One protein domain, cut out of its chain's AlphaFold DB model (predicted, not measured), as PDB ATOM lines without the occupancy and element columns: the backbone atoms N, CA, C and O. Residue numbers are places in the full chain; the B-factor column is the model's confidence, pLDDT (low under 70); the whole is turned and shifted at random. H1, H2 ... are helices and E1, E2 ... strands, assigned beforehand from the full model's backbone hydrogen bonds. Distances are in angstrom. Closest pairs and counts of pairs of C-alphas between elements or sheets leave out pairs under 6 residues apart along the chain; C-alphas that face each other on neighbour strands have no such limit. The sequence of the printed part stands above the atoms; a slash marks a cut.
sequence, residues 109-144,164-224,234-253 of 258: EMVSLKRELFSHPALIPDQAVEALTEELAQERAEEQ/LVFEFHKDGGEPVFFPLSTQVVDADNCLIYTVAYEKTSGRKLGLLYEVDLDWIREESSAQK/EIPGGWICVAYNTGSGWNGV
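AT A GLANCE: This is residues 109 to 144, 164 to 224 and 234 to 253 of the 258 residues of an uncharacterized protein of Clostridiales bacterium (UniProt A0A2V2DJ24). A strongly twisted sheet of five antiparallel strands has two helices, H1 and H2, over one face, and the far part of H2, residues 136 to 144, sticks out as a long arm. A third helix, H3, follows directly on E3 and only grazes the sheet, at the end of the domain away from that arm. The printed part has 117 residues with three named helices and five named strands, in the order H1 H2 E1 E2 E3 H3 E4 E5; the class is mixed, helices and strands, in two layers, H1 and H2 on one face of the sheet. The strand order is E1, E2, E3, E4, E5. The whole is compact, with a radius of gyration of the C-alphas of 15.6 A, and spans 56 by 27 by 25 A, the arm adding to its length.

IN THESE COORDINATES: In the sheet, E1 is residues 177 to 179, E2 residues 189 to 198, 28.3 A long, E3 residues 204 to 212, 25.2 A, E4 residues 239 to 245, 17.4 A, and E5 residues 250 to 252. H1 is residues 109 to 119, 15.6 A, and begins at C-alpha 109 (120.681, 149.175, 72.321). H2 is residues 126 to 144, 27.3 A, and ends at C-alpha 144 (132.014, 102.612, 84.223). H3 is residues 213 to 221, 12.0 A. E5 ends at C-alpha 252 (112.953, 126.032, 82.075).

HOW THE PARTS SIT: E1, E2 and E3 form a meander, each strand the antiparallel neighbour of the one before. In the hairpin of E1 and E2, N 178 and O 193 are 2.9 A apart. In the hairpin of E2 and E3, N 194 and O 207 are 2.9 A apart. Between E3 and E4, N 208 and O 243 are 2.8 A apart. In the hairpin of E4 and E5, N 251 and O 244 are 2.8 A apart. H1 is on the sheet at a height of 9.0 A, over E2 and only just slantwise to the strands, at 33 degrees to E2 on the local plane; its closest C-alphas to E1 are those of Lys 114 and Phe 177, 6.7 A. H2, on the same face, has a height of 9.8 A over the sheet and runs along the strands, at 18 degrees to E3 on the local plane; its closest C-alphas to E4 are those of Ala 128 and Tyr 244, 6.1 A. H1 and H2 are apart; H1 and H3 are near each other, with 9 pairs of C-alphas within 10 A. In H1, H2 and H3 every O i to N i+4 pair is within hydrogen-bond range.

THE WHOLE: The C-alphas farthest apart, of Gln 144 and Lys 224, are 57.2 A apart. Residues 145 to 163 and 225 to 233 are not printed; the C-alpha gaps across these cuts are 21.8 A and 16.7 A. Of the links printed whole, none is long. Mean pLDDT of the printed part is 81.2; residues 144, 171 to 172, 182 to 187, 219 to 224 and 234 to 237 are under 70.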
ATOM      1  N   GLU A 109     121.304 149.831  71.164       79.94
ATOM      2  CA  GLU A 109     120.681 149.175  72.321       79.94
ATOM      3  C   GLU A 109     121.219 147.742  72.484       79.94
ATOM      4  O   GLU A 109     121.768 147.401  73.533       79.94
ATOM      5  N   MET A 110     121.175 146.922  71.426       85.12
ATOM      6  CA  MET A 110     121.643 145.528  71.475       85.12
ATOM      7  C   MET A 110     123.152 145.414  71.695       85.12
ATOM      8  O   MET A 110     123.604 144.542  72.434       85.12
ATOM      9  N   VAL A 111     123.953 146.313  71.119       84.50
ATOM     10  CA  VAL A 111     125.403 146.368  71.365       84.50
ATOM     11  C   VAL A 111     125.705 146.690  72.833       84.50
ATOM     12  O   VAL A 111     126.699 146.203  73.384       84.50
ATOM     13  N   SER A 112     124.861 147.493  73.482       83.88
ATOM     14  CA  SER A 112     124.999 147.826  74.902       83.88
ATOM     15  C   SER A 112     124.619 146.648  75.796       83.88
ATOM     16  O   SER A 112     125.425 146.285  76.652       83.88
ATOM     17  N   LEU A 113     123.499 145.974  75.516       85.94
ATOM     18  CA  LEU A 113     123.106 144.727  76.192       85.94
ATOM     19  C   LEU A 113     124.159 143.633  76.046       85.94
ATOM     20  O   LEU A 113     124.532 142.971  77.009       85.94
ATOM     21  N   LYS A 114     124.696 143.479  74.834       87.44
ATOM     22  CA  LYS A 114     125.785 142.551  74.544       87.44
ATOM     23  C   LYS A 114     126.982 142.823  75.458       87.44
ATOM     24  O   LYS A 114     127.544 141.899  76.035       87.44
ATOM     25  N   ARG A 115     127.374 144.092  75.623       84.88
ATOM     26  CA  ARG A 115     128.478 144.481  76.516       84.88
ATOM     27  C   ARG A 115     128.165 144.179  77.981       84.88
ATOM     28  O   ARG A 115     129.043 143.675  78.674       84.88
ATOM     29  N   GLU A 116     126.951 144.484  78.424       84.25
ATOM     30  CA  GLU A 116     126.492 144.258  79.794       84.25
ATOM     31  C   GLU A 116     126.498 142.769  80.163       84.25
ATOM     32  O   GLU A 116     127.124 142.394  81.156       84.25
ATOM     33  N   LEU A 117     125.900 141.916  79.326       86.88
ATOM     34  CA  LEU A 117     125.865 140.465  79.515       86.88
ATOM     35  C   LEU A 117     127.275 139.892  79.709       86.88
ATOM     36  O   LEU A 117     127.536 139.122  80.631       86.88
ATOM     37  N   PHE A 118     128.223 140.309  78.868       83.56
ATOM     38  CA  PHE A 118     129.594 139.796  78.927       83.56
ATOM     39  C   PHE A 118     130.426 140.345  80.082       83.56
ATOM     40  O   PHE A 118     131.444 139.742  80.422       83.56
ATOM     41  N   SER A 119     130.005 141.448  80.702       83.00
ATOM     42  CA  SER A 119     130.603 141.924  81.952       83.00
ATOM     43  C   SER A 119     130.066 141.222  83.203       83.00
ATOM     44  O   SER A 119     130.708 141.322  84.247       83.00
ATOM     45  N   HIS A 120     128.962 140.470  83.105       84.31
ATOM     46  CA  HIS A 120     128.300 139.848  84.256       84.31
ATOM     47  C   HIS A 120     128.156 138.322  84.100       84.31
ATOM     48  O   HIS A 120     127.061 137.827  83.841       84.31
ATOM     49  N   PRO A 121     129.227 137.533  84.330       83.94
ATOM     50  CA  PRO A 121     129.146 136.066  84.363       83.94
ATOM     51  C   PRO A 121     128.146 135.516  85.391       83.94
ATOM     52  O   PRO A 121     127.647 134.413  85.214       83.94
ATOM     53  N   ALA A 122     127.822 136.295  86.430       84.31
ATOM     54  CA  ALA A 122     126.812 135.960  87.437       84.31
ATOM     55  C   ALA A 122     125.384 135.826  86.869       84.31
ATOM     56  O   ALA A 122     124.498 135.348  87.563       84.31
ATOM     57  N   LEU A 123     125.150 136.243  85.617       86.81
ATOM     58  CA  LEU A 123     123.879 136.023  84.926       86.81
ATOM     59  C   LEU A 123     123.653 134.560  84.536       86.81
ATOM     60  O   LEU A 123     122.529 134.198  84.188       86.81
ATOM     61  N   ILE A 124     124.697 133.728  84.538       89.25
ATOM     62  CA  ILE A 124     124.590 132.297  84.248       89.25
ATOM     63  C   ILE A 124     123.874 131.629  85.433       89.25
ATOM     64  O   ILE A 124     124.402 131.691  86.540       89.25
ATOM     65  N   PRO A 125     122.700 130.999  85.238       88.31
ATOM     66  CA  PRO A 125     121.952 130.418  86.349       88.31
ATOM     67  C   PRO A 125     122.672 129.217  86.963       88.31
ATOM     68  O   PRO A 125     123.066 128.302  86.235       88.31
ATOM     69  N   ASP A 126     122.725 129.158  88.295       87.75
ATOM     70  CA  ASP A 126     123.297 128.022  89.031       87.75
ATOM     71  C   ASP A 126     122.584 126.707  88.678       87.75
ATOM     72  O   ASP A 126     123.244 125.708  88.407       87.75
ATOM     73  N   GLN A 127     121.249 126.734  88.530       86.94
ATOM     74  CA  GLN A 127     120.441 125.579  88.098       86.94
ATOM     75  C   GLN A 127     120.960 124.953  86.791       86.94
ATOM     76  O   GLN A 127     120.917 123.739  86.609       86.94
ATOM     77  N   ALA A 128     121.449 125.780  85.865       87.00
ATOM     78  CA  ALA A 128     121.938 125.325  84.570       87.00
ATOM     79  C   ALA A 128     123.335 124.688  84.671       87.00
ATOM     80  O   ALA A 128     123.647 123.750  83.935       87.00
ATOM     81  N   VAL A 129     124.163 125.187  85.595       88.00
ATOM     82  CA  VAL A 129     125.474 124.613  85.916       88.00
ATOM     83  C   VAL A 129     125.297 123.284  86.648       88.00
ATOM     84  O   VAL A 129     125.905 122.293  86.247       88.00
ATOM     85  N   GLU A 130     124.417 123.240  87.649       88.56
ATOM     86  CA  GLU A 130     124.078 122.035  88.414       88.56
ATOM     87  C   GLU A 130     123.548 120.923  87.499       88.56
ATOM     88  O   GLU A 130     124.096 119.821  87.494       88.56
ATOM     89  N   ALA A 131     122.572 121.224  86.638       87.00
ATOM     90  CA  ALA A 131     122.028 120.249  85.692       87.00
ATOM     91  C   ALA A 131     123.110 119.642  84.784       87.00
ATOM     92  O   ALA A 131     123.125 118.433  84.553       87.00
ATOM     93  N   LEU A 132     124.056 120.456  84.302       85.62
ATOM     94  CA  LEU A 132     125.167 119.933  83.515       85.62
ATOM     95  C   LEU A 132     126.101 119.071  84.375       85.62
ATOM     96  O   LEU A 132     126.528 118.017  83.920       85.62
ATOM     97  N   THR A 133     126.423 119.478  85.609       86.50
ATOM     98  CA  THR A 133     127.262 118.652  86.497       86.50
ATOM     99  C   THR A 133     126.643 117.283  86.776       86.50
ATOM    100  O   THR A 133     127.363 116.283  86.769       86.50
ATOM    101  N   GLU A 134     125.321 117.216  86.948       86.75
ATOM    102  CA  GLU A 134     124.590 115.962  87.137       86.75
ATOM    103  C   GLU A 134     124.635 115.080  85.884       86.75
ATOM    104  O   GLU A 134     124.936 113.889  85.988       86.75
ATOM    105  N   GLU A 135     124.417 115.655  84.695       85.50
ATOM    106  CA  GLU A 135     124.542 114.931  83.423       85.50
ATOM    107  C   GLU A 135     125.953 114.351  83.246       85.50
ATOM    108  O   GLU A 135     126.104 113.185  82.880       85.50
ATOM    109  N   LEU A 136     126.999 115.113  83.582       85.31
ATOM    110  CA  LEU A 136     128.386 114.640  83.517       85.31
ATOM    111  C   LEU A 136     128.676 113.511  84.505       85.31
ATOM    112  O   LEU A 136     129.393 112.560  84.178       85.31
ATOM    113  N   ALA A 137     128.138 113.610  85.720       85.88
ATOM    114  CA  ALA A 137     128.269 112.560  86.718       85.88
ATOM    115  C   ALA A 137     127.571 111.271  86.254       85.88
ATOM    116  O   ALA A 137     128.115 110.178  86.439       85.88
ATOM    117  N   GLN A 138     126.410 111.394  85.604       84.81
ATOM    118  CA  GLN A 138     125.684 110.264  85.035       84.81
ATOM    119  C   GLN A 138     126.427 109.636  83.845       84.81
ATOM    120  O   GLN A 138     126.611 108.420  83.843       84.81
ATOM    121  N   GLU A 139     126.913 110.432  82.884       83.88
ATOM    122  CA  GLU A 139     127.733 109.947  81.758       83.88
ATOM    123  C   GLU A 139     128.924 109.122  82.268       83.88
ATOM    124  O   GLU A 139     129.169 108.002  81.815       83.88
ATOM    125  N   ARG A 140     129.624 109.635  83.286       83.12
ATOM    126  CA  ARG A 140     130.765 108.950  83.903       83.12
ATOM    127  C   ARG A 140     130.367 107.637  84.587       83.12
ATOM    128  O   ARG A 140     131.132 106.674  84.539       83.12
ATOM    129  N   ALA A 141     129.205 107.581  85.234       82.88
ATOM    130  CA  ALA A 141     128.708 106.358  85.863       82.88
ATOM    131  C   ALA A 141     128.337 105.288  84.818       82.88
ATOM    132  O   ALA A 141     128.674 104.116  84.988       82.88
ATOM    133  N   GLU A 142     127.711 105.690  83.710       80.38
ATOM    134  CA  GLU A 142     127.331 104.792  82.612       80.38
ATOM    135  C   GLU A 142     128.555 104.236  81.860       80.38
ATOM    136  O   GLU A 142     128.581 103.055  81.500       80.38
ATOM    137  N   GLU A 143     129.611 105.036  81.679       74.81
ATOM    138  CA  GLU A 143     130.879 104.575  81.095       74.81
ATOM    139  C   GLU A 143     131.555 103.484  81.946       74.81
ATOM    140  O   GLU A 143     132.122 102.527  81.402       74.81
ATOM    141  N   GLN A 144     131.448 103.581  83.277       66.06
ATOM    142  CA  GLN A 144     132.014 102.612  84.223       66.06
ATOM    143  C   GLN A 144     131.221 101.296  84.318       66.06
ATOM    144  O   GLN A 144     131.792 100.275  84.704       66.06
ATOM    145  N   LEU A 164     132.683 123.939  87.894       78.81
ATOM    146  CA  LEU A 164     132.640 124.266  86.475       78.81
ATOM    147  C   LEU A 164     132.501 125.782  86.346       78.81
ATOM    148  O   LEU A 164     131.449 126.353  86.624       78.81
ATOM    149  N   VAL A 165     133.568 126.448  85.915       84.19
ATOM    150  CA  VAL A 165     133.545 127.898  85.704       84.19
ATOM    151  C   VAL A 165     133.167 128.190  84.258       84.19
ATOM    152  O   VAL A 165     133.907 127.840  83.330       84.19
ATOM    153  N   PHE A 166     132.045 128.883  84.082       86.56
ATOM    154  CA  PHE A 166     131.541 129.305  82.782       86.56
ATOM    155  C   PHE A 166     131.847 130.768  82.472       86.56
ATOM    156  O   PHE A 166     131.921 131.628  83.349       86.56
ATOM    157  N   GLU A 167     131.995 131.053  81.184       88.31
ATOM    158  CA  GLU A 167     132.150 132.397  80.644       88.31
ATOM    159  C   GLU A 167     131.434 132.532  79.302       88.31
ATOM    160  O   GLU A 167     131.371 131.607  78.500       88.31
ATOM    161  N   PHE A 168     130.895 133.709  79.015       87.38
ATOM    162  CA  PHE A 168     130.174 133.950  77.763       87.38
ATOM    163  C   PHE A 168     131.075 134.138  76.529       87.38
ATOM    164  O   PHE A 168     130.588 134.230  75.401       87.38
ATOM    165  N   HIS A 169     132.391 134.224  76.723       80.25
ATOM    166  CA  HIS A 169     133.361 134.359  75.644       80.25
ATOM    167  C   HIS A 169     134.305 133.167  75.652       80.25
ATOM    168  O   HIS A 169     134.760 132.743  76.699       80.25
ATOM    169  N   LYS A 170     134.617 132.645  74.469       72.75
ATOM    170  CA  LYS A 170     135.676 131.653  74.294       72.75
ATOM    171  C   LYS A 170     136.957 132.386  73.912       72.75
ATOM    172  O   LYS A 170     136.878 133.306  73.099       72.75
ATOM    173  N   ASP A 171     138.110 131.975  74.436       68.12
ATOM    174  CA  ASP A 171     139.422 132.562  74.118       68.12
ATOM    175  C   ASP A 171     139.582 132.909  72.618       68.12
ATOM    176  O   ASP A 171     139.735 132.034  71.762       68.12
ATOM    177  N   GLY A 172     139.527 134.209  72.299       64.50
ATOM    178  CA  GLY A 172     139.714 134.754  70.949       64.50
ATOM    179  C   GLY A 172     138.534 134.621  69.971       64.50
ATOM    180  O   GLY A 172     138.697 134.983  68.806       64.50
ATOM    181  N   GLY A 173     137.372 134.116  70.400       70.62
ATOM    182  CA  GLY A 173     136.157 134.009  69.585       70.62
ATOM    183  C   GLY A 173     135.189 135.182  69.773       70.62
ATOM    184  O   GLY A 173     135.119 135.770  70.852       70.62
ATOM    185  N   GLU A 174     134.407 135.507  68.737       76.75
ATOM    186  CA  GLU A 174     133.270 136.417  68.907       76.75
ATOM    187  C   GLU A 174     132.184 135.737  69.751       76.75
ATOM    188  O   GLU A 174     131.822 134.585  69.486       76.75
ATOM    189  N   PRO A 175     131.668 136.420  70.780       81.06
ATOM    190  CA  PRO A 175     130.700 135.822  71.673       81.06
ATOM    191  C   PRO A 175     129.317 135.761  71.015       81.06
ATOM    192  O   PRO A 175     128.934 136.637  70.228       81.06
ATOM    193  N   VAL A 176     128.572 134.707  71.345       88.44
ATOM    194  CA  VAL A 176     127.266 134.405  70.750       88.44
ATOM    195  C   VAL A 176     126.206 135.298  71.384       88.44
ATOM    196  O   VAL A 176     126.018 135.259  72.592       88.44
ATOM    197  N   PHE A 177     125.519 136.099  70.573       89.56
ATOM    198  CA  PHE A 177     124.451 136.990  71.021       89.56
ATOM    199  C   PHE A 177     123.440 137.166  69.891       89.56
ATOM    200  O   PHE A 177     123.764 137.772  68.869       89.56
ATOM    201  N   PHE A 178     122.238 136.620  70.063       89.00
ATOM    202  CA  PHE A 178     121.203 136.616  69.036       89.00
ATOM    203  C   PHE A 178     119.869 137.118  69.601       89.00
ATOM    204  O   PHE A 178     119.223 136.386  70.355       89.00
ATOM    205  N   PRO A 179     119.428 138.338  69.241       88.19
ATOM    206  CA  PRO A 179     118.084 138.792  69.568       88.19
ATOM    207  C   PRO A 179     117.068 138.004  68.733       88.19
ATOM    208  O   PRO A 179     117.220 137.873  67.521       88.19
ATOM    209  N   LEU A 180     116.040 137.459  69.379       84.44
ATOM    210  CA  LEU A 180     115.000 136.632  68.756       84.44
ATOM    211  C   LEU A 180     113.695 137.397  68.503       84.44
ATOM    212  O   LEU A 180     112.832 136.917  67.768       84.44
ATOM    213  N   SER A 181     113.536 138.583  69.092       76.56
ATOM    214  CA  SER A 181     112.389 139.459  68.844       76.56
ATOM    215  C   SER A 181     112.755 140.501  67.794       76.56
ATOM    216  O   SER A 181     113.705 141.240  67.990       76.56
ATOM    217  N   THR A 182     112.022 140.587  66.682       63.28
ATOM    218  CA  THR A 182     112.272 141.575  65.610       63.28
ATOM    219  C   THR A 182     111.574 142.919  65.828       63.28
ATOM    220  O   THR A 182     111.802 143.852  65.065       63.28
ATOM    221  N   GLN A 183     110.729 143.042  66.858       60.50
ATOM    222  CA  GLN A 183     109.905 144.234  67.121       60.50
ATOM    223  C   GLN A 183     110.396 145.044  68.334       60.50
ATOM    224  O   GLN A 183     109.602 145.615  69.066       60.50
ATOM    225  N   VAL A 184     111.711 145.119  68.543       58.09
ATOM    226  CA  VAL A 184     112.346 145.769  69.714       58.09
ATOM    227  C   VAL A 184     112.052 147.272  69.829       58.09
ATOM    228  O   VAL A 184     112.115 147.835  70.917       58.09
ATOM    229  N   VAL A 185     111.694 147.940  68.729       55.81
ATOM    230  CA  VAL A 185     111.470 149.397  68.742       55.81
ATOM    231  C   VAL A 185     110.259 149.790  69.605       55.81
ATOM    232  O   VAL A 185     110.309 150.838  70.237       55.81
ATOM    233  N   ASP A 186     109.238 148.928  69.702       58.34
ATOM    234  CA  ASP A 186     107.999 149.184  70.460       58.34
ATOM    235  C   ASP A 186     107.669 148.078  71.488       58.34
ATOM    236  O   ASP A 186     106.571 148.067  72.043       58.34
ATOM    237  N   ALA A 187     108.565 147.107  71.697       66.62
ATOM    238  CA  ALA A 187     108.348 146.015  72.644       66.62
ATOM    239  C   ALA A 187     108.923 146.355  74.021       66.62
ATOM    240  O   ALA A 187     110.027 146.888  74.110       66.62
ATOM    241  N   ASP A 188     108.197 145.968  75.067       73.56
ATOM    242  CA  ASP A 188     108.628 146.128  76.460       73.56
ATOM    243  C   ASP A 188     109.768 145.137  76.789       73.56
ATOM    244  O   ASP A 188     110.712 145.477  77.495       73.56
ATOM    245  N   ASN A 189     109.745 143.938  76.182       81.62
ATOM    246  CA  ASN A 189     110.716 142.866  76.429       81.62
ATOM    247  C   ASN A 189     111.377 142.343  75.137       81.62
ATOM    248  O   ASN A 189     110.758 142.264  74.069       81.62
ATOM    249  N   CYS A 190     112.631 141.896  75.247       86.25
ATOM    250  CA  CYS A 190     113.384 141.218  74.189       86.25
ATOM    251  C   CYS A 190     113.818 139.815  74.624       86.25
ATOM    252  O   CYS A 190     114.336 139.634  75.721       86.25
ATOM    253  N   LEU A 191     113.672 138.826  73.739       89.31
ATOM    254  CA  LEU A 191     114.263 137.503  73.936       89.31
ATOM    255  C   LEU A 191     115.654 137.446  73.310       89.31
ATOM    256  O   LEU A 191     115.818 137.781  72.136       89.31
ATOM    257  N   ILE A 192     116.640 136.976  74.069       90.69
ATOM    258  CA  ILE A 192     118.042 136.911  73.656       90.69
ATOM    259  C   ILE A 192     118.574 135.503  73.878       90.69
ATOM    260  O   ILE A 192     118.579 134.986  74.993       90.69
ATOM    261  N   TYR A 193     119.075 134.900  72.805       92.12
ATOM    262  CA  TYR A 193     119.834 133.662  72.870       92.12
ATOM    263  C   TYR A 193     121.334 133.950  72.972       92.12
ATOM    264  O   TYR A 193     121.894 134.728  72.194       92.12
ATOM    265  N   THR A 194     121.994 133.287  73.914       92.69
ATOM    266  CA  THR A 194     123.439 133.364  74.135       92.69
ATOM    267  C   THR A 194     123.998 131.989  74.491       92.69
ATOM    268  O   THR A 194     123.260 131.037  74.758       92.69
ATOM    269  N   VAL A 195     125.322 131.865  74.462       92.69
ATOM    270  CA  VAL A 195     126.026 130.634  74.826       92.69
ATOM    271  C   VAL A 195     127.124 130.962  75.819       92.69
ATOM    272  O   VAL A 195     127.979 131.804  75.544       92.69
ATOM    273  N   ALA A 196     127.123 130.251  76.941       91.81
ATOM    274  CA  ALA A 196     128.242 130.208  77.863       91.81
ATOM    275  C   ALA A 196     129.127 128.985  77.582       91.81
ATOM    276  O   ALA A 196     128.661 127.944  77.116       91.81
ATOM    277  N   TYR A 197     130.418 129.125  77.848       90.31
ATOM    278  CA  TYR A 197     131.453 128.135  77.598       90.31
ATOM    279  C   TYR A 197     132.153 127.774  78.902       90.31
ATOM    280  O   TYR A 197     132.545 128.655  79.663       90.31
ATOM    281  N   GLU A 198     132.331 126.481  79.150       89.69
ATOM    282  CA  GLU A 198     133.139 125.997  80.268       89.69
ATOM    283  C   GLU A 198     134.631 126.217  79.970       89.69
ATOM    284  O   GLU A 198     135.119 125.813  78.908       89.69
ATOM    285  N   LYS A 199     135.378 126.807  80.909       85.06
ATOM    286  CA  LYS A 199     136.789 127.196  80.710       85.06
ATOM    287  C   LYS A 199     137.742 126.052  80.359       85.06
ATOM    288  O   LYS A 199     138.710 126.255  79.633       85.06
ATOM    289  N   THR A 200     137.524 124.862  80.907       81.38
ATOM    290  CA  THR A 200     138.463 123.727  80.816       81.38
ATOM    291  C   THR A 200     138.191 122.858  79.590       81.38
ATOM    292  O   THR A 200     139.104 122.563  78.820       81.38
ATOM    293  N   SER A 201     136.938 122.448  79.396       80.31
ATOM    294  CA  SER A 201     136.536 121.515  78.341       80.31
ATOM    295  C   SER A 201     136.023 122.218  77.076       80.31
ATOM    296  O   SER A 201     136.002 121.629  75.992       80.31
ATOM    297  N   GLY A 202     135.599 123.483  77.191       83.06
ATOM    298  CA  GLY A 202     134.909 124.207  76.129       83.06
ATOM    299  C   GLY A 202     133.482 123.717  75.861       83.06
ATOM    300  O   GLY A 202     132.945 124.023  74.787       83.06
ATOM    301  N   ARG A 203     132.877 122.953  76.789       86.88
ATOM    302  CA  ARG A 203     131.452 122.588  76.756       86.88
ATOM    303  C   ARG A 203     130.590 123.839  76.672       86.88
ATOM    304  O   ARG A 203     130.976 124.910  77.136       86.88
ATOM    305  N   LYS A 204     129.437 123.697  76.028       90.62
ATOM    306  CA  LYS A 204     128.535 124.805  75.727       90.62
ATOM    307  C   LYS A 204     127.278 124.675  76.563       90.62
ATOM    308  O   LYS A 204     126.692 123.602  76.602       90.62
ATOM    309  N   LEU A 205     126.848 125.791  77.122       91.44
ATOM    310  CA  LEU A 205     125.567 125.945  77.778       91.44
ATOM    311  C   LEU A 205     124.767 126.984  76.994       91.44
ATOM    312  O   LEU A 205     125.151 128.152  76.922       91.44
ATOM    313  N   GLY A 206     123.695 126.548  76.340       93.38
ATOM    314  CA  GLY A 206     122.761 127.450  75.676       93.38
ATOM    315  C   GLY A 206     121.886 128.137  76.713       93.38
ATOM    316  O   GLY A 206     121.359 127.470  77.595       93.38
ATOM    317  N   LEU A 207     121.725 129.450  76.610       94.19
ATOM    318  CA  LEU A 207     120.953 130.246  77.557       94.19
ATOM    319  C   LEU A 207     119.982 131.141  76.792       94.19
ATOM    320  O   LEU A 207     120.337 131.737  75.770       94.19
ATOM    321  N   LEU A 208     118.752 131.212  77.285       93.75
ATOM    322  CA  LEU A 208     117.700 132.069  76.766       93.75
ATOM    323  C   LEU A 208     117.301 133.061  77.854       93.75
ATOM    324  O   LEU A 208     116.882 132.662  78.942       93.75
ATOM    325  N   TYR A 209     117.430 134.345  77.540       91.31
ATOM    326  CA  TYR A 209     117.057 135.441  78.420       91.31
ATOM    327  C   TYR A 209     115.845 136.177  77.876       91.31
ATOM    328  O   TYR A 209     115.738 136.400  76.671       91.31
ATOM    329  N   GLU A 210     114.971 136.583  78.781       90.44
ATOM    330  CA  GLU A 210     114.026 137.667  78.589       90.44
ATOM    331  C   GLU A 210     114.613 138.921  79.233       90.44
ATOM    332  O   GLU A 210     115.112 138.878  80.358       90.44
ATOM    333  N   VAL A 211     114.621 140.016  78.479       88.06
ATOM    334  CA  VAL A 211     115.247 141.271  78.876       88.06
ATOM    335  C   VAL A 211     114.229 142.397  78.823       88.06
ATOM    336  O   VAL A 211     113.692 142.664  77.748       88.06
ATOM    337  N   ASP A 212     113.995 143.054  79.958       86.06
ATOM    338  CA  ASP A 212     113.141 144.242  80.067       86.06
ATOM    339  C   ASP A 212     113.882 145.459  79.494       86.06
ATOM    340  O   ASP A 212     114.882 145.942  80.038       86.06
ATOM    341  N   LEU A 213     113.417 145.929  78.338       79.88
ATOM    342  CA  LEU A 213     114.042 147.028  77.611       79.88
ATOM    343  C   LEU A 213     113.714 148.385  78.228       79.88
ATOM    344  O   LEU A 213     114.526 149.305  78.110       79.88
ATOM    345  N   ASP A 214     112.560 148.524  78.880       78.88
ATOM    346  CA  ASP A 214     112.161 149.764  79.539       78.88
ATOM    347  C   ASP A 214     113.027 150.009  80.770       78.88
ATOM    348  O   ASP A 214     113.553 151.114  80.931       78.88
ATOM    349  N   TRP A 215     113.292 148.962  81.561       74.88
ATOM    350  CA  TRP A 215     114.260 149.025  82.656       74.88
ATOM    351  C   TRP A 215     115.627 149.520  82.168       74.88
ATOM    352  O   TRP A 215     116.201 150.456  82.726       74.88
ATOM    353  N   ILE A 216     116.130 148.959  81.068       73.31
ATOM    354  CA  ILE A 216     117.457 149.297  80.532       73.31
ATOM    355  C   ILE A 216     117.491 150.702  79.919       73.31
ATOM    356  O   ILE A 216     118.492 151.418  80.035       73.31
ATOM    357  N   ARG A 217     116.403 151.149  79.284       73.69
ATOM    358  CA  ARG A 217     116.264 152.528  78.789       73.69
ATOM    359  C   ARG A 217     116.222 153.527  79.942       73.69
ATOM    360  O   ARG A 217     116.890 154.561  79.875       73.69
ATOM    361  N   GLU A 218     115.495 153.221  81.011       71.75
ATOM    362  CA  GLU A 218     115.451 154.059  82.207       71.75
ATOM    363  C   GLU A 218     116.814 154.108  82.903       71.75
ATOM    364  O   GLU A 218     117.316 155.204  83.157       71.75
ATOM    365  N   GLU A 219     117.467 152.967  83.117       67.06
ATOM    366  CA  GLU A 219     118.771 152.864  83.780       67.06
ATOM    367  C   GLU A 219     119.887 153.550  82.969       67.06
ATOM    368  O   GLU A 219     120.662 154.347  83.505       67.06
ATOM    369  N   SER A 220     119.903 153.369  81.643       59.69
ATOM    370  CA  SER A 220     120.834 154.075  80.751       59.69
ATOM    371  C   SER A 220     120.590 155.589  80.703       59.69
ATOM    372  O   SER A 220     121.547 156.365  80.596       59.69
ATOM    373  N   SER A 221     119.337 156.040  80.841       55.91
ATOM    374  CA  SER A 221     118.991 157.465  80.956       55.91
ATOM    375  C   SER A 221     119.298 158.053  82.343       55.91
ATOM    376  O   SER A 221     119.600 159.245  82.461       55.91
ATOM    377  N   ALA A 222     119.288 157.214  83.383       54.97
ATOM    378  CA  ALA A 222     119.584 157.555  84.771       54.97
ATOM    379  C   ALA A 222     121.089 157.531  85.104       54.97
ATOM    380  O   ALA A 222     121.474 157.815  86.242       54.97
ATOM    381  N   GLN A 223     121.954 157.263  84.121       48.62
ATOM    382  CA  GLN A 223     123.403 157.112  84.267       48.62
ATOM    383  C   GLN A 223     124.130 158.423  84.666       48.62
ATOM    384  O   GLN A 223     124.840 159.031  83.861       48.62
ATOM    385  N   LYS A 224     123.963 158.865  85.923       47.44
ATOM    386  CA  LYS A 224     124.983 159.349  86.886       47.44
ATOM    387  C   LYS A 224     124.352 160.182  88.011       47.44
ATOM    388  O   LYS A 224     124.362 161.413  87.970       47.44
ATOM    389  N   GLU A 234     125.830 143.400  91.567       54.19
ATOM    390  CA  GLU A 234     124.380 143.279  91.546       54.19
ATOM    391  C   GLU A 234     123.999 142.840  90.135       54.19
ATOM    392  O   GLU A 234     124.461 143.407  89.141       54.19
ATOM    393  N   ILE A 235     123.240 141.751  90.054       59.09
ATOM    394  CA  ILE A 235     122.760 141.226  88.782       59.09
ATOM    395  C   ILE A 235     121.878 142.318  88.166       59.09
ATOM    396  O   ILE A 235     120.976 142.798  88.857       59.09
ATOM    397  N   PRO A 236     122.125 142.737  86.913       65.50
ATOM    398  CA  PRO A 236     121.318 143.775  86.290       65.50
ATOM    399  C   PRO A 236     119.855 143.320  86.248       65.50
ATOM    400  O   PRO A 236     119.533 142.287  85.660       65.50
ATOM    401  N   GLY A 237     118.980 144.077  86.916       62.66
ATOM    402  CA  GLY A 237     117.599 143.672  87.213       62.66
ATOM    403  C   GLY A 237     116.719 143.444  85.983       62.66
ATOM    404  O   GLY A 237     115.680 142.803  86.089       62.66
ATOM    405  N   GLY A 238     117.152 143.920  84.814       76.81
ATOM    406  CA  GLY A 238     116.456 143.722  83.548       76.81
ATOM    407  C   GLY A 238     116.652 142.346  82.908       76.81
ATOM    408  O   GLY A 238     116.016 142.096  81.894       76.81
ATOM    409  N   TRP A 239     117.511 141.463  83.433       87.12
ATOM    410  CA  TRP A 239     117.820 140.167  82.812       87.12
ATOM    411  C   TRP A 239     117.192 138.993  83.564       87.12
ATOM    412  O   TRP A 239     117.559 138.702  84.701       87.12
ATOM    413  N   ILE A 240     116.321 138.244  82.888       88.69
ATOM    414  CA  ILE A 240     115.670 137.051  83.438       88.69
ATOM    415  C   ILE A 240     116.028 135.856  82.560       88.69
ATOM    416  O   ILE A 240     115.676 135.809  81.382       88.69
ATOM    417  N   CYS A 241     116.746 134.869  83.102       90.00
ATOM    418  CA  CYS A 241     116.970 133.627  82.366       90.00
ATOM    419  C   CYS A 241     115.697 132.783  82.414       90.00
ATOM    420  O   CYS A 241     115.268 132.386  83.491       90.00
ATOM    421  N   VAL A 242     115.109 132.502  81.253       91.38
ATOM    422  CA  VAL A 242     113.849 131.748  81.146       91.38
ATOM    423  C   VAL A 242     114.085 130.271  80.851       91.38
ATOM    424  O   VAL A 242     113.277 129.420  81.226       91.38
ATOM    425  N   ALA A 243     115.187 129.944  80.171       93.31
ATOM    426  CA  ALA A 243     115.524 128.572  79.827       93.31
ATOM    427  C   ALA A 243     117.022 128.380  79.572       93.31
ATOM    428  O   ALA A 243     117.718 129.288  79.111       93.31
ATOM    429  N   TYR A 244     117.493 127.155  79.785       93.69
ATOM    430  CA  TYR A 244     118.856 126.725  79.495       93.69
ATOM    431  C   TYR A 244     118.880 125.392  78.740       93.69
ATOM    432  O   TYR A 244     117.903 124.644  78.728       93.69
ATOM    433  N   ASN A 245     119.996 125.099  78.075       92.94
ATOM    434  CA  ASN A 245     120.206 123.878  77.307       92.94
ATOM    435  C   ASN A 245     121.640 123.368  77.483       92.94
ATOM    436  O   ASN A 245     122.595 124.015  77.047       92.94
ATOM    437  N   THR A 246     121.767 122.195  78.097       87.81
ATOM    438  CA  THR A 246     123.033 121.500  78.386       87.81
ATOM    439  C   THR A 246     123.516 120.613  77.230       87.81
ATOM    440  O   THR A 246     124.651 120.144  77.230       87.81
ATOM    441  N   GLY A 247     122.680 120.412  76.207       83.56
ATOM    442  CA  GLY A 247     122.903 119.510  75.075       83.56
ATOM    443  C   GLY A 247     121.823 118.432  74.935       83.56
ATOM    444  O   GLY A 247     121.618 117.923  73.832       83.56
ATOM    445  N   SER A 248     121.095 118.129  76.014       82.31
ATOM    446  CA  SER A 248     120.020 117.125  76.064       82.31
ATOM    447  C   SER A 248     118.633 117.678  75.695       82.31
ATOM    448  O   SER A 248     117.729 116.919  75.339       82.31
ATOM    449  N   GLY A 249     118.460 119.002  75.721       87.94
ATOM    450  CA  GLY A 249     117.189 119.673  75.459       87.94
ATOM    451  C   GLY A 249     117.084 121.019  76.172       87.94
ATOM    452  O   GLY A 249     118.014 121.449  76.846       87.94
ATOM    453  N   TRP A 250     115.953 121.705  75.995       91.06
ATOM    454  CA  TRP A 250     115.665 122.958  76.697       91.06
ATOM    455  C   TRP A 250     114.939 122.684  78.015       91.06
ATOM    456  O   TRP A 250     113.875 122.066  78.007       91.06
ATOM    457  N   ASN A 251     115.488 123.208  79.106       90.81
ATOM    458  CA  ASN A 251     114.915 123.176  80.447       90.81
ATOM    459  C   ASN A 251     114.522 124.596  80.862       90.81
ATOM    460  O   ASN A 251     115.254 125.545  80.585       90.81
ATOM    461  N   GLY A 252     113.359 124.751  81.496       87.94
ATOM    462  CA  GLY A 252     112.953 126.032  82.075       87.94
ATOM    463  C   GLY A 252     113.752 126.330  83.340       87.94
ATOM    464  O   GLY A 252     114.106 125.407  84.071       87.94
ATOM    465  N   VAL A 253     114.021 127.607  83.596       83.88
ATOM    466  CA  VAL A 253     114.512 128.051  84.905       83.88
ATOM    467  C   VAL A 253     113.291 128.235  85.797       83.88
ATOM    468  O   VAL A 253     112.374 128.979  85.445       83.88
TER     469      VAL A 253